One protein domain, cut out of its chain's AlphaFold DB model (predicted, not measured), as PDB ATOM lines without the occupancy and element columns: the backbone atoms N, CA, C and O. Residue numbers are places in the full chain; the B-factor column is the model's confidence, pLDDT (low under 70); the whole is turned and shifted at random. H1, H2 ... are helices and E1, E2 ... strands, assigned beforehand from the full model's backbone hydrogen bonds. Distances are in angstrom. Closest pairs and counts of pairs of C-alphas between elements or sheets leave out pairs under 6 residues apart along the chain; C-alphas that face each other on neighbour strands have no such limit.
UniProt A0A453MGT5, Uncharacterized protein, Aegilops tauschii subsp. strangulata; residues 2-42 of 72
ATOM      1  N   ASN A   2     611.019 726.253 663.484       96.56
ATOM      2  CA  ASN A   2     610.631 726.751 664.807       96.56
ATOM      3  C   ASN A   2     609.679 725.780 665.517       96.56
ATOM      4  O   ASN A   2     608.837 725.159 664.866       96.56
ATOM      5  N   GLU A   3     609.779 725.701 666.837       97.19
ATOM      6  CA  GLU A   3     608.897 724.923 667.706       97.19
ATOM      7  C   GLU A   3     608.584 725.687 669.001       97.19
ATOM      8  O   GLU A   3     609.202 726.709 669.310       97.19
ATOM      9  N   LEU A   4     607.579 725.213 669.738       97.44
ATOM     10  CA  LEU A   4     607.232 725.755 671.048       97.44
ATOM     11  C   LEU A   4     608.123 725.135 672.118       97.44
ATOM     12  O   LEU A   4     608.204 723.914 672.228       97.44
ATOM     13  N   GLN A   5     608.735 725.984 672.937       97.75
ATOM     14  CA  GLN A   5     609.615 725.580 674.025       97.75
ATOM     15  C   GLN A   5     609.214 726.281 675.325       97.75
ATOM     16  O   GLN A   5     608.805 727.445 675.331       97.75
ATOM     17  N   ILE A   6     609.332 725.553 676.436       97.62
ATOM     18  CA  ILE A   6     609.210 726.110 677.785       97.62
ATOM     19  C   ILE A   6     610.611 726.513 678.234       97.62
ATOM     20  O   ILE A   6     611.524 725.690 678.260       97.62
ATOM     21  N   ARG A   7     610.778 727.789 678.570       97.62
ATOM     22  CA  ARG A   7     612.054 728.408 678.917       97.62
ATOM     23  C   ARG A   7     612.041 728.837 680.377       97.62
ATOM     24  O   ARG A   7     611.050 729.393 680.852       97.62
ATOM     25  N   GLN A   8     613.131 728.549 681.081       96.56
ATOM     26  CA  GLN A   8     613.322 729.004 682.456       96.56
ATOM     27  C   GLN A   8     613.437 730.532 682.490       96.56
ATOM     28  O   GLN A   8     613.855 731.161 681.512       96.56
ATOM     29  N   SER A   9     612.983 731.130 683.586       95.38
ATOM     30  CA  SER A   9     612.909 732.587 683.718       95.38
ATOM     31  C   SER A   9     614.282 733.266 683.769       95.38
ATOM     32  O   SER A   9     614.439 734.362 683.232       95.38
ATOM     33  N   ASP A  10     615.290 732.594 684.319       94.69
ATOM     34  CA  ASP A  10     616.688 733.034 684.406       94.69
ATOM     35  C   ASP A  10     617.323 733.403 683.050       94.69
ATOM     36  O   ASP A  10     618.225 734.238 682.986       94.69
ATOM     37  N   LEU A  11     616.815 732.857 681.941       95.50
ATOM     38  CA  LEU A  11     617.246 733.220 680.589       95.50
ATOM     39  C   LEU A  11     616.910 734.665 680.206       95.50
ATOM     40  O   LEU A  11     617.565 735.231 679.323       95.50
ATOM     41  N   TYR A  12     615.882 735.247 680.824       95.56
ATOM     42  CA  TYR A  12     615.389 736.586 680.500       95.56
ATOM     43  C   TYR A  12     615.450 737.546 681.682       95.56
ATOM     44  O   TYR A  12     615.413 738.759 681.473       95.56
ATOM     45  N   LEU A  13     615.511 737.043 682.908       93.69
ATOM     46  CA  LEU A  13     615.333 737.835 684.116       93.69
ATOM     47  C   LEU A  13     616.610 737.903 684.946       93.69
ATOM     48  O   LEU A  13     617.448 737.006 684.907       93.69
ATOM     49  N   ARG A  14     616.738 738.980 685.716       89.38
ATOM     50  CA  ARG A  14     617.730 739.106 686.788       89.38
ATOM     51  C   ARG A  14     617.024 738.976 688.135       89.38
ATOM     52  O   ARG A  14     615.819 739.207 688.221       89.38
ATOM     53  N   GLU A  15     617.773 738.603 689.167       81.31
ATOM     54  CA  GLU A  15     617.254 738.517 690.535       81.31
ATOM     55  C   GLU A  15     616.651 739.864 690.975       81.31
ATOM     56  O   GLU A  15     617.191 740.923 690.649       81.31
ATOM     57  N   ASP A  16     615.497 739.805 691.646       78.81
ATOM     58  CA  ASP A  16     614.721 740.953 692.145       78.81
ATOM     59  C   ASP A  16     614.273 741.997 691.101       78.81
ATOM     60  O   ASP A  16     613.839 743.096 691.455       78.81
ATOM     61  N   GLU A  17     614.322 741.675 689.807       87.38
ATOM     62  CA  GLU A  17     613.938 742.614 688.754       87.38
ATOM     63  C   GLU A  17     612.424 742.615 688.473       87.38
ATOM     64  O   GLU A  17     611.791 741.569 688.291       87.38
ATOM     65  N   GLU A  18     611.838 743.811 688.367       95.00
ATOM     66  CA  GLU A  18     610.455 743.989 687.927       95.00
ATOM     67  C   GLU A  18     610.388 744.388 686.454       95.00
ATOM     68  O   GLU A  18     610.818 745.476 686.069       95.00
ATOM     69  N   LEU A  19     609.788 743.523 685.636       96.62
ATOM     70  CA  LEU A  19     609.623 743.734 684.198       96.62
ATOM     71  C   LEU A  19     608.176 743.511 683.785       96.62
ATOM     72  O   LEU A  19     607.473 742.659 684.337       96.62
ATOM     73  N   ASN A  20     607.740 744.242 682.768       97.50
ATOM     74  CA  ASN A  20     606.515 743.930 682.051       97.50
ATOM     75  C   ASN A  20     606.769 742.888 680.951       97.50
ATOM     76  O   ASN A  20     607.906 742.535 680.625       97.50
ATOM     77  N   PHE A  21     605.692 742.368 680.366       98.00
ATOM     78  CA  PHE A  21     605.793 741.299 679.374       98.00
ATOM     79  C   PHE A  21     606.542 741.738 678.106       98.00
ATOM     80  O   PHE A  21     607.290 740.946 677.533       98.00
ATOM     81  N   PHE A  22     606.401 742.999 677.679       98.06
ATOM     82  CA  PHE A  22     607.146 743.514 676.526       98.06
ATOM     83  C   PHE A  22     608.652 743.591 676.782       98.06
ATOM     84  O   PHE A  22     609.435 743.261 675.893       98.06
ATOM     85  N   GLU A  23     609.074 743.977 677.982       97.81
ATOM     86  CA  GLU A  23     610.489 744.017 678.361       97.81
ATOM     87  C   GLU A  23     611.112 742.609 678.329       97.81
ATOM     88  O   GLU A  23     612.212 742.437 677.798       97.81
ATOM     89  N   VAL A  24     610.378 741.584 678.781       97.50
ATOM     90  CA  VAL A  24     610.787 740.175 678.627       97.50
ATOM     91  C   VAL A  24     610.882 739.784 677.150       97.50
ATOM     92  O   VAL A  24     611.889 739.213 676.724       97.50
ATOM     93  N   MET A  25     609.875 740.130 676.337       97.75
ATOM     94  CA  MET A  25     609.901 739.859 674.895       97.75
ATOM     95  C   MET A  25     611.125 740.487 674.216       97.75
ATOM     96  O   MET A  25     611.744 739.843 673.370       97.75
ATOM     97  N   LEU A  26     611.507 741.715 674.581       97.94
ATOM     98  CA  LEU A  26     612.684 742.390 674.021       97.94
ATOM     99  C   LEU A  26     613.985 741.640 674.334       97.94
ATOM    100  O   LEU A  26     614.853 741.541 673.468       97.94
ATOM    101  N   ARG A  27     614.114 741.060 675.530       97.31
ATOM    102  CA  ARG A  27     615.273 740.226 675.888       97.31
ATOM    103  C   ARG A  27     615.276 738.901 675.140       97.31
ATOM    104  O   ARG A  27     616.304 738.513 674.595       97.31
ATOM    105  N   ALA A  28     614.121 738.253 675.016       97.62
ATOM    106  CA  ALA A  28     613.986 737.037 674.218       97.62
ATOM    107  C   ALA A  28     614.388 737.254 672.748       97.62
ATOM    108  O   ALA A  28     615.036 736.400 672.138       97.62
ATOM    109  N   ARG A  29     614.112 738.442 672.189       97.31
ATOM    110  CA  ARG A  29     614.551 738.801 670.830       97.31
ATOM    111  C   ARG A  29     616.067 738.820 670.662       97.31
ATOM    112  O   ARG A  29     616.538 738.434 669.596       97.31
ATOM    113  N   GLN A  30     616.828 739.183 671.694       96.81
ATOM    114  CA  GLN A  30     618.298 739.110 671.665       96.81
ATOM    115  C   GLN A  30     618.796 737.665 671.499       96.81
ATOM    116  O   GLN A  30     619.901 737.440 671.013       96.81
ATOM    117  N   ARG A  31     617.949 736.686 671.840       95.94
ATOM    118  CA  ARG A  31     618.197 735.244 671.715       95.94
ATOM    119  C   ARG A  31     617.536 734.621 670.479       95.94
ATOM    120  O   ARG A  31     617.547 733.406 670.345       95.94
ATOM    121  N   LYS A  32     616.979 735.438 669.572       97.06
ATOM    122  CA  LYS A  32     616.187 735.011 668.399       97.06
ATOM    123  C   LYS A  32     614.909 734.235 668.754       97.06
ATOM    124  O   LYS A  32     614.433 733.430 667.961       97.06
ATOM    125  N   GLU A  33     614.316 734.520 669.908       98.06
ATOM    126  CA  GLU A  33     613.098 733.857 670.381       98.06
ATOM    127  C   GLU A  33     611.892 734.801 670.364       98.06
ATOM    128  O   GLU A  33     612.022 736.030 670.429       98.06
ATOM    129  N   VAL A  34     610.693 734.223 670.299       98.06
ATOM    130  CA  VAL A  34     609.423 734.945 670.448       98.06
ATOM    131  C   VAL A  34     608.696 734.420 671.673       98.06
ATOM    132  O   VAL A  34     608.023 733.398 671.595       98.06
ATOM    133  N   VAL A  35     608.802 735.124 672.800       98.31
ATOM    134  CA  VAL A  35     607.978 734.819 673.977       98.31
ATOM    135  C   VAL A  35     606.524 735.183 673.673       98.31
ATOM    136  O   VAL A  35     606.221 736.315 673.295       98.31
ATOM    137  N   ILE A  36     605.628 734.209 673.820       98.25
ATOM    138  CA  ILE A  36     604.189 734.332 673.539       98.25
ATOM    139  C   ILE A  36     603.323 734.191 674.793       98.25
ATOM    140  O   ILE A  36     602.125 734.461 674.745       98.25
ATOM    141  N   GLY A  37     603.907 733.774 675.914       98.25
ATOM    142  CA  GLY A  37     603.186 733.572 677.162       98.25
ATOM    143  C   GLY A  37     604.096 733.175 678.313       98.25
ATOM    144  O   GLY A  37     605.318 733.125 678.165       98.25
ATOM    145  N   TYR A  38     603.488 732.887 679.456       97.94
ATOM    146  CA  TYR A  38     604.183 732.452 680.665       97.94
ATOM    147  C   TYR A  38     603.275 731.589 681.544       97.94
ATOM    148  O   TYR A  38     602.051 731.610 681.401       97.94
ATOM    149  N   ARG A  39     603.866 730.850 682.477       97.94
ATOM    150  CA  ARG A  39     603.170 730.197 683.588       97.94
ATOM    151  C   ARG A  39     603.871 730.601 684.877       97.94
ATOM    152  O   ARG A  39     605.091 730.496 684.964       97.94
ATOM    153  N   LEU A  40     603.088 731.071 685.839       96.31
ATOM    154  CA  LEU A  40     603.598 731.431 687.157       96.31
ATOM    155  C   LEU A  40     603.879 730.179 687.987       96.31
ATOM    156  O   LEU A  40     603.250 729.149 687.742       96.31
ATOM    157  N   GLU A  41     604.773 730.289 688.966       95.19
ATOM    158  CA  GLU A  41     605.135 729.215 689.902       95.19
ATOM    159  C   GLU A  41     603.902 728.479 690.449       95.19
ATOM    160  O   GLU A  41     603.807 727.259 690.331       95.19
ATOM    161  N   ASP A  42     602.922 729.233 690.952       94.44
ATOM    162  CA  ASP A  42     601.719 728.688 691.591       94.44
ATOM    163  C   ASP A  42     600.533 728.497 690.625       94.44
ATOM    164  O   ASP A  42     599.410 728.215 691.047       94.44
TER     165      ASP A  42
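This is residues 2 to 42 of the 72 residues of an uncharacterized protein of Aegilops tauschii subsp. strangulata (UniProt A0A453MGT5). One short helix, H1, packs on strand E2, and a second strand, E1, is near E2 but not paired with it and is apart from H1, the centres of the three making a triangle with E2 at the corner between H1 and E1. A long loop leads from E1 to H1, and its residues 14 to 19, with Asn 20, stick out. The 41 printed residues hold one named helix and two named strands, in the order E1, H1, E2, a mixed class. The whole is compact, with a radius of gyration of the C-alphas of 10.2 A, and spans 31 by 24 by 15 A.

H1 covers residues 21 to 30, 14.9 A long, from C-alpha 21 at (605.793, 741.299, 679.374). E2 covers residues 34 to 39, 15.3 A, ending with C-alpha 39 at (603.170, 730.197, 683.588). E1 covers residues 2 to 8, 18.0 A, from C-alpha 2 at (610.631, 726.751, 664.807).

The closest C-alphas of H1 and E2 are those of Met 25 and Val 35, 5.5 A apart. E1 and E2 are near each other, with 11 pairs of C-alphas within 10 A; each pairs with no named strand. E1 and H1 are apart. In H1, 5 of 6 O i to N i+4 pairs are within hydrogen-bond range.

The C-alphas of Asn 2 and Asp 16, the two farthest apart, are 31.1 A apart. The link from E1 to H1 is long, 12 residues; that from H1 to E2 is tight. The printed part has no cut, and no printed residue is under 70 in pLDDT.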